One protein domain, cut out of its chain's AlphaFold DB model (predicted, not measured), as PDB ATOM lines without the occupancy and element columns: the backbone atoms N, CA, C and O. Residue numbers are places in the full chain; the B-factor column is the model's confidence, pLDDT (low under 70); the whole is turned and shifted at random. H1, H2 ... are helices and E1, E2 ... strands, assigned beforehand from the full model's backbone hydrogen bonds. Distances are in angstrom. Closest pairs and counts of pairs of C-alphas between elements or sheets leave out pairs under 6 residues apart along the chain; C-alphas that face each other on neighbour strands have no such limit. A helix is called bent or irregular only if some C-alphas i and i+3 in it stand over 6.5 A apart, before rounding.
ATOM      1  N   THR A  31     521.564 566.680 391.480       86.50
ATOM      2  CA  THR A  31     521.264 566.351 392.881       86.50
ATOM      3  C   THR A  31     519.935 565.600 392.993       86.50
ATOM      4  O   THR A  31     519.867 564.571 393.663       86.50
ATOM      5  N   GLU A  32     518.897 566.060 392.293       88.00
ATOM      6  CA  GLU A  32     517.586 565.402 392.234       88.00
ATOM      7  C   GLU A  32     517.679 563.994 391.635       88.00
ATOM      8  O   GLU A  32     517.087 563.058 392.177       88.00
ATOM      9  N   TYR A  33     518.486 563.813 390.581       86.56
ATOM     10  CA  TYR A  33     518.767 562.491 390.021       86.56
ATOM     11  C   TYR A  33     519.318 561.544 391.086       86.56
ATOM     12  O   TYR A  33     518.754 560.473 391.299       86.56
ATOM     13  N   TYR A  34     520.377 561.936 391.797       86.50
ATOM     14  CA  TYR A  34     520.987 561.064 392.801       86.50
ATOM     15  C   TYR A  34     520.068 560.795 393.997       86.50
ATOM     16  O   TYR A  34     520.059 559.673 394.493       86.50
ATOM     17  N   LEU A  35     519.255 561.771 394.416       87.31
ATOM     18  CA  LEU A  35     518.246 561.574 395.464       87.31
ATOM     19  C   LEU A  35     517.138 560.594 395.048       87.31
ATOM     20  O   LEU A  35     516.546 559.944 395.907       87.31
ATOM     21  N   SER A  36     516.860 560.470 393.747       84.69
ATOM     22  CA  SER A  36     515.851 559.541 393.222       84.69
ATOM     23  C   SER A  36     516.317 558.079 393.158       84.69
ATOM     24  O   SER A  36     515.486 557.175 393.044       84.69
ATOM     25  N   LYS A  37     517.630 557.814 393.213       80.50
ATOM     26  CA  LYS A  37     518.180 556.459 393.073       80.50
ATOM     27  C   LYS A  37     518.325 555.778 394.432       80.50
ATOM     28  O   LYS A  37     518.846 556.352 395.379       80.50
ATOM     29  N   ALA A  38     517.941 554.501 394.501       78.38
ATOM     30  CA  ALA A  38     518.149 553.672 395.692       78.38
ATOM     31  C   ALA A  38     519.642 553.464 396.017       78.38
ATOM     32  O   ALA A  38     520.014 553.320 397.180       78.38
ATOM     33  N   GLN A  39     520.493 553.459 394.987       77.81
ATOM     34  CA  GLN A  39     521.945 553.447 395.108       77.81
ATOM     35  C   GLN A  39     522.540 554.439 394.110       77.81
ATOM     36  O   GLN A  39     522.239 554.388 392.917       77.81
ATOM     37  N   THR A  40     523.390 555.336 394.601       79.19
ATOM     38  CA  THR A  40     524.067 556.346 393.786       79.19
ATOM     39  C   THR A  40     525.109 555.680 392.883       79.19
ATOM     40  O   THR A  40     526.057 555.090 393.409       79.19
ATOM     41  N   PRO A  41     524.981 555.760 391.546       81.69
ATOM     42  CA  PRO A  41     526.028 555.276 390.659       81.69
ATOM     43  C   PRO A  41     527.255 556.192 390.761       81.69
ATOM     44  O   PRO A  41     527.137 557.417 390.687       81.69
ATOM     45  N   ASP A  42     528.435 555.592 390.918       86.56
ATOM     46  CA  ASP A  42     529.721 556.296 391.000       86.56
ATOM     47  C   ASP A  42     530.205 556.676 389.590       86.56
ATOM     48  O   ASP A  42     531.051 556.007 388.987       86.56
ATOM     49  N   ILE A  43     529.561 557.704 389.029       91.75
ATOM     50  CA  ILE A  43     529.854 558.258 387.705       91.75
ATOM     51  C   ILE A  43     530.707 559.508 387.866       91.75
ATOM     52  O   ILE A  43     530.339 560.438 388.581       91.75
ATOM     53  N   PHE A  44     531.815 559.557 387.136       90.81
ATOM     54  CA  PHE A  44     532.720 560.698 387.118       90.81
ATOM     55  C   PHE A  44     533.088 561.084 385.688       90.81
ATOM     56  O   PHE A  44     533.203 560.240 384.797       90.81
ATOM     57  N   ILE A  45     533.296 562.380 385.474       92.44
ATOM     58  CA  ILE A  45     533.760 562.929 384.203       92.44
ATOM     59  C   ILE A  45     535.279 563.070 384.247       92.44
ATOM     60  O   ILE A  45     535.829 563.640 385.188       92.44
ATOM     61  N   LYS A  46     535.965 562.577 383.216       94.56
ATOM     62  CA  LYS A  46     537.399 562.820 383.008       94.56
ATOM     63  C   LYS A  46     537.737 562.932 381.529       94.56
ATOM     64  O   LYS A  46     536.983 562.447 380.690       94.56
ATOM     65  N   SER A  47     538.898 563.495 381.217       95.50
ATOM     66  CA  SER A  47     539.475 563.351 379.884       95.50
ATOM     67  C   SER A  47     540.124 561.971 379.718       95.50
ATOM     68  O   SER A  47     540.600 561.353 380.678       95.50
ATOM     69  N   LEU A  48     540.128 561.463 378.487       94.69
ATOM     70  CA  LEU A  48     540.873 560.274 378.080       94.69
ATOM     71  C   LEU A  48     541.938 560.713 377.078       94.69
ATOM     72  O   LEU A  48     541.555 561.224 376.026       94.69
ATOM     73  N   PRO A  49     543.236 560.504 377.348       95.19
ATOM     74  CA  PRO A  49     544.284 560.933 376.432       95.19
ATOM     75  C   PRO A  49     544.185 560.201 375.091       95.19
ATOM     76  O   PRO A  49     543.641 559.091 374.998       95.19
ATOM     77  N   ALA A  50     544.747 560.814 374.048       96.50
ATOM     78  CA  ALA A  50     544.989 560.115 372.795       96.50
ATOM     79  C   ALA A  50     545.926 558.921 373.036       96.50
ATOM     80  O   ALA A  50     546.876 559.012 373.814       96.50
ATOM     81  N   VAL A  51     545.675 557.803 372.358       97.19
ATOM     82  CA  VAL A  51     546.453 556.571 372.531       97.19
ATOM     83  C   VAL A  51     546.713 555.907 371.186       97.19
ATOM     84  O   VAL A  51     545.814 555.778 370.357       97.19
ATOM     85  N   VAL A 130     539.611 562.235 374.185       95.44
ATOM     86  CA  VAL A 130     538.234 562.582 374.532       95.44
ATOM     87  C   VAL A 130     538.303 563.560 375.692       95.44
ATOM     88  O   VAL A 130     538.669 563.165 376.795       95.44
ATOM     89  N   GLY A 131     537.962 564.828 375.456       94.31
ATOM     90  CA  GLY A 131     538.023 565.865 376.496       94.31
ATOM     91  C   GLY A 131     537.063 565.609 377.662       94.31
ATOM     92  O   GLY A 131     537.397 565.899 378.809       94.31
ATOM     93  N   THR A 132     535.916 564.987 377.375       93.88
ATOM     94  CA  THR A 132     534.845 564.731 378.345       93.88
ATOM     95  C   THR A 132     534.317 563.310 378.172       93.88
ATOM     96  O   THR A 132     533.570 563.032 377.238       93.88
ATOM     97  N   ALA A 133     534.701 562.402 379.066       95.25
ATOM     98  CA  ALA A 133     534.195 561.035 379.118       95.25
ATOM     99  C   ALA A 133     533.507 560.769 380.459       95.25
ATOM    100  O   ALA A 133     534.141 560.855 381.515       95.25
ATOM    101  N   ALA A 134     532.229 560.393 380.406       95.44
ATOM    102  CA  ALA A 134     531.533 559.834 381.555       95.44
ATOM    103  C   ALA A 134     532.014 558.401 381.793       95.44
ATOM    104  O   ALA A 134     531.968 557.554 380.902       95.44
ATOM    105  N   CYS A 135     532.520 558.152 382.994       94.62
ATOM    106  CA  CYS A 135     533.122 556.889 383.384       94.62
ATOM    107  C   CYS A 135     532.397 556.339 384.607       94.62
ATOM    108  O   CYS A 135     532.111 557.081 385.541       94.62
ATOM    109  N   LEU A 136     532.157 555.030 384.610       93.31
ATOM    110  CA  LEU A 136     531.575 554.303 385.730       93.31
ATOM    111  C   LEU A 136     532.401 553.037 385.956       93.31
ATOM    112  O   LEU A 136     532.678 552.294 385.011       93.31
ATOM    113  N   LEU A 137     532.813 552.792 387.200       91.12
ATOM    114  CA  LEU A 137     533.520 551.567 387.566       91.12
ATOM    115  C   LEU A 137     532.522 550.457 387.915       91.12
ATOM    116  O   LEU A 137     531.898 550.488 388.974       91.12
ATOM    117  N   HIS A 138     532.424 549.442 387.057       89.69
ATOM    118  CA  HIS A 138     531.662 548.238 387.377       89.69
ATOM    119  C   HIS A 138     532.319 547.480 388.541       89.69
ATOM    120  O   HIS A 138     533.492 547.107 388.472       89.69
ATOM    121  N   ARG A 139     531.555 547.230 389.607       87.94
ATOM    122  CA  ARG A 139     531.986 546.444 390.770       87.94
ATOM    123  C   ARG A 139     531.030 545.275 390.960       87.94
ATOM    124  O   ARG A 139     530.029 545.400 391.657       87.94
ATOM    125  N   GLY A 140     531.327 544.147 390.328       86.81
ATOM    126  CA  GLY A 140     530.451 542.986 390.397       86.81
ATOM    127  C   GLY A 140     530.830 541.876 389.425       86.81
ATOM    128  O   GLY A 140     531.836 541.978 388.718       86.81
ATOM    129  N   PRO A 141     530.046 540.788 389.422       86.38
ATOM    130  CA  PRO A 141     530.155 539.751 388.409       86.38
ATOM    131  C   PRO A 141     529.707 540.287 387.046       86.38
ATOM    132  O   PRO A 141     528.804 541.113 386.950       86.38
ATOM    133  N   TYR A 142     530.258 539.728 385.968       80.06
ATOM    134  CA  TYR A 142     529.926 540.143 384.601       80.06
ATOM    135  C   TYR A 142     528.421 540.063 384.280       80.06
ATOM    136  O   TYR A 142     527.931 540.808 383.439       80.06
ATOM    137  N   SER A 143     527.663 539.207 384.973       81.50
ATOM    138  CA  SER A 143     526.210 539.096 384.816       81.50
ATOM    139  C   SER A 143     525.448 540.383 385.156       81.50
ATOM    140  O   SER A 143     524.361 540.578 384.625       81.50
ATOM    141  N   THR A 144     525.996 541.269 385.998       86.00
ATOM    142  CA  THR A 144     525.362 542.552 386.364       86.00
ATOM    143  C   THR A 144     525.919 543.736 385.569       86.00
ATOM    144  O   THR A 144     525.578 544.891 385.823       86.00
ATOM    145  N   ILE A 145     526.761 543.496 384.558       85.44
ATOM    146  CA  ILE A 145     527.362 544.582 383.771       85.44
ATOM    147  C   ILE A 145     526.332 545.380 382.965       85.44
ATOM    148  O   ILE A 145     526.516 546.576 382.737       85.44
ATOM    149  N   GLY A 146     525.222 544.739 382.584       85.12
ATOM    150  CA  GLY A 146     524.095 545.402 381.930       85.12
ATOM    151  C   GLY A 146     523.472 546.493 382.804       85.12
ATOM    152  O   GLY A 146     523.161 547.567 382.298       85.12
ATOM    153  N   GLU A 147     523.383 546.276 384.119       88.19
ATOM    154  CA  GLU A 147     522.869 547.267 385.077       88.19
ATOM    155  C   GLU A 147     523.782 548.494 385.147       88.19
ATOM    156  O   GLU A 147     523.321 549.632 385.185       88.19
ATOM    157  N   THR A 148     525.097 548.271 385.097       89.25
ATOM    158  CA  THR A 148     526.090 549.352 385.048       89.25
ATOM    159  C   THR A 148     525.981 550.177 383.771       89.25
ATOM    160  O   THR A 148     526.035 551.404 383.830       89.25
ATOM    161  N   HIS A 149     525.798 549.524 382.622       89.06
ATOM    162  CA  HIS A 149     525.545 550.241 381.376       89.06
ATOM    163  C   HIS A 149     524.247 551.049 381.474       89.06
ATOM    164  O   HIS A 149     524.272 552.245 381.201       89.06
ATOM    165  N   ALA A 150     523.147 550.435 381.921       89.56
ATOM    166  CA  ALA A 150     521.859 551.109 382.063       89.56
ATOM    167  C   ALA A 150     521.955 552.359 382.952       89.56
ATOM    168  O   ALA A 150     521.480 553.418 382.558       89.56
ATOM    169  N   ALA A 151     522.645 552.270 384.094       90.94
ATOM    170  CA  ALA A 151     522.853 553.410 384.986       90.94
ATOM    171  C   ALA A 151     523.669 554.546 384.342       90.94
ATOM    172  O   ALA A 151     523.397 555.716 384.604       90.94
ATOM    173  N   LEU A 152     524.664 554.220 383.507       91.88
ATOM    174  CA  LEU A 152     525.452 555.224 382.791       91.88
ATOM    175  C   LEU A 152     524.633 555.904 381.684       91.88
ATOM    176  O   LEU A 152     524.695 557.122 381.562       91.88
ATOM    177  N   TYR A 153     523.856 555.143 380.909       90.94
ATOM    178  CA  TYR A 153     522.999 555.692 379.851       90.94
ATOM    179  C   TYR A 153     521.875 556.571 380.408       90.94
ATOM    180  O   TYR A 153     521.686 557.679 379.919       90.94
ATOM    181  N   ASP A 154     521.203 556.123 381.468       91.69
ATOM    182  CA  ASP A 154     520.177 556.901 382.173       91.69
ATOM    183  C   ASP A 154     520.754 558.216 382.728       91.69
ATOM    184  O   ASP A 154     520.165 559.287 382.583       91.69
ATOM    185  N   TRP A 155     521.972 558.174 383.282       92.62
ATOM    186  CA  TRP A 155     522.664 559.385 383.723       92.62
ATOM    187  C   TRP A 155     523.016 560.320 382.558       92.62
ATOM    188  O   TRP A 155     522.845 561.532 382.684       92.62
ATOM    189  N   LEU A 156     523.502 559.790 381.431       91.81
ATOM    190  CA  LEU A 156     523.818 560.592 380.243       91.81
ATOM    191  C   LEU A 156     522.569 561.295 379.704       91.81
ATOM    192  O   LEU A 156     522.618 562.502 379.466       91.81
ATOM    193  N   GLU A 157     521.455 560.570 379.578       90.62
ATOM    194  CA  GLU A 157     520.176 561.106 379.109       90.62
ATOM    195  C   GLU A 157     519.657 562.211 380.039       90.62
ATOM    196  O   GLU A 157     519.368 563.321 379.584       90.62
ATOM    197  N   HIS A 158     519.634 561.959 381.353       89.88
ATOM    198  CA  HIS A 158     519.189 562.946 382.343       89.88
ATOM    199  C   HIS A 158     520.033 564.228 382.316       89.88
ATOM    200  O   HIS A 158     519.509 565.333 382.459       89.88
ATOM    201  N   ASN A 159     521.342 564.093 382.087       87.50
ATOM    202  CA  ASN A 159     522.273 565.219 381.998       87.50
ATOM    203  C   ASN A 159     522.414 565.784 380.569       87.50
ATOM    204  O   ASN A 159     523.251 566.659 380.347       87.50
ATOM    205  N   ARG A 160     521.577 565.338 379.619       88.94
ATOM    206  CA  ARG A 160     521.527 565.810 378.221       88.94
ATOM    207  C   ARG A 160     522.859 565.677 377.477       88.94
ATOM    208  O   ARG A 160     523.207 566.527 376.659       88.94
ATOM    209  N   TYR A 161     523.608 564.623 377.775       91.00
ATOM    210  CA  TYR A 161     524.804 564.265 377.024       91.00
ATOM    211  C   TYR A 161     524.455 563.347 375.854       91.00
ATOM    212  O   TYR A 161     523.630 562.445 375.974       91.00
ATOM    213  N   GLU A 162     525.164 563.533 374.746       89.62
ATOM    214  CA  GLU A 162     525.133 562.633 373.595       89.62
ATOM    215  C   GLU A 162     526.446 561.854 373.495       89.62
ATOM    216  O   GLU A 162     527.521 562.345 373.860       89.62
ATOM    217  N   LEU A 163     526.376 560.626 372.982       89.62
ATOM    218  CA  LEU A 163     527.576 559.838 372.730       89.62
ATOM    219  C   LEU A 163     528.353 560.404 371.537       89.62
ATOM    220  O   LEU A 163     527.859 560.439 370.413       89.62
ATOM    221  N   ALA A 164     529.621 560.748 371.765       90.31
ATOM    222  CA  ALA A 164     530.539 561.194 370.715       90.31
ATOM    223  C   ALA A 164     531.188 560.037 369.923       90.31
ATOM    224  O   ALA A 164     531.989 560.268 369.018       90.31
ATOM    225  N   GLY A 165     530.893 558.784 370.279       90.00
ATOM    226  CA  GLY A 165     531.435 557.599 369.623       90.00
ATOM    227  C   GLY A 165     531.214 556.315 370.429       90.00
ATOM    228  O   GLY A 165     530.547 556.348 371.466       90.00
ATOM    229  N   PRO A 166     531.785 555.187 369.969       91.12
ATOM    230  CA  PRO A 166     531.666 553.900 370.647       91.12
ATOM    231  C   PRO A 166     532.185 553.945 372.094       91.12
ATOM    232  O   PRO A 166     533.266 554.500 372.333       91.12
ATOM    233  N   PRO A 167     531.482 553.325 373.059       90.56
ATOM    234  CA  PRO A 167     531.948 553.250 374.438       90.56
ATOM    235  C   PRO A 167     533.246 552.438 374.532       90.56
ATOM    236  O   PRO A 167     533.416 551.437 373.834       90.56
ATOM    237  N   ARG A 168     534.153 552.851 375.428       93.00
ATOM    238  CA  ARG A 168     535.373 552.099 375.766       93.00
ATOM    239  C   ARG A 168     535.136 551.292 377.039       93.00
ATOM    240  O   ARG A 168     534.811 551.872 378.073       93.00
ATOM    241  N   LYS A 169     535.349 549.979 376.979       91.56
ATOM    242  CA  LYS A 169     535.265 549.067 378.128       91.56
ATOM    243  C   LYS A 169     536.642 548.507 378.462       91.56
ATOM    244  O   LYS A 169     537.363 548.110 377.554       91.56
ATOM    245  N   ARG A 170     536.988 548.486 379.745       88.19
ATOM    246  CA  ARG A 170     538.205 547.872 380.282       88.19
ATOM    247  C   ARG A 170     537.823 546.879 381.366       88.19
ATOM    248  O   ARG A 170     536.828 547.165 382.068       88.19
TER     249      ARG A 170
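AT A GLANCE: This is residues 31 to 51 and 130 to 170 of the 170 residues of the protein "Transcriptional regulator, MerR family" of Geomicrobium sp. JCM 19037 (UniProt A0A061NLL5). A ribbon of two antiparallel strands, E1 and E2, has the long helix H2 packed on it, near the end where E1 begins and E2 ends. The short helix H1 sits beyond that end of the ribbon, near the last residue of H2, and residues 159 to 170 fold back from H2 as a tail with no named element. The printed part has 62 residues with two named helices and two named strands, in the order H1, E1, E2, H2; the class is mixed, helices and strands. The whole is flat and only just compact, close to loose, with a radius of gyration of the C-alphas of 12.3 A and spans of 36 by 28 by 15 A.

IN THESE COORDINATES: H1 holds residues 31 to 36 and is 8.7 A long from first to last C-alpha; C-alpha 31 is at (521.264, 566.351, 392.881). E1 follows with residues 43 to 48, 14.8 A long. After the cut comes E2, residues 130 to 136, 15.4 A long, with C-alpha 130 at (538.234, 562.582, 374.532). H2 holds residues 142 to 158, is 25.3 A long and ends with C-alpha 158 at (519.189, 562.946, 382.343). H2 is irregular: C-alphas 143 and 146 are 7.3 A apart, against about 5 A in a regular helix.

HOW THE PARTS SIT: E1 and E2 are antiparallel neighbours, with 147 degrees between their directions. The C-alphas of Ile 43 and Leu 136 face each other at 4.7 A. N 44 and O 135 are within hydrogen-bond range at 3.0 A, and so are N 133 and O 46 at 2.8 A. The closest C-alphas of E2 and H2 are those of Leu 136 and Leu 152, 6.9 A apart. The closest of E1 and H2 are those of Ile 43 and Leu 152, at 7.3 A. H1 and H2 are close but not clearly touching, with the C-alphas of Tyr 33 and His 158 closest at 7.7 A; they run opposite ways at a steep tilt of 46 degrees. H1 and E2 are apart. In H1 every O i to N i+4 pair is within hydrogen-bond range, and in H2 11 of 13 are.

THE WHOLE: The two C-alphas farthest apart are those of Ser 36 and Val 51, at 37.1 A. Residues 52 to 129 are not printed, and C-alphas 51 and 130 are 10.4 A apart across this cut. Of the links that are printed whole, H1 to E1 is short and E2 to H2 is tight. The C-alphas of residues 159 to 170 lie 10 to 14 A from the mean of the C-alphas; residue 170 is the chain's last. The mean pLDDT of the printed part is 89.4, and no printed residue of this model is under 70.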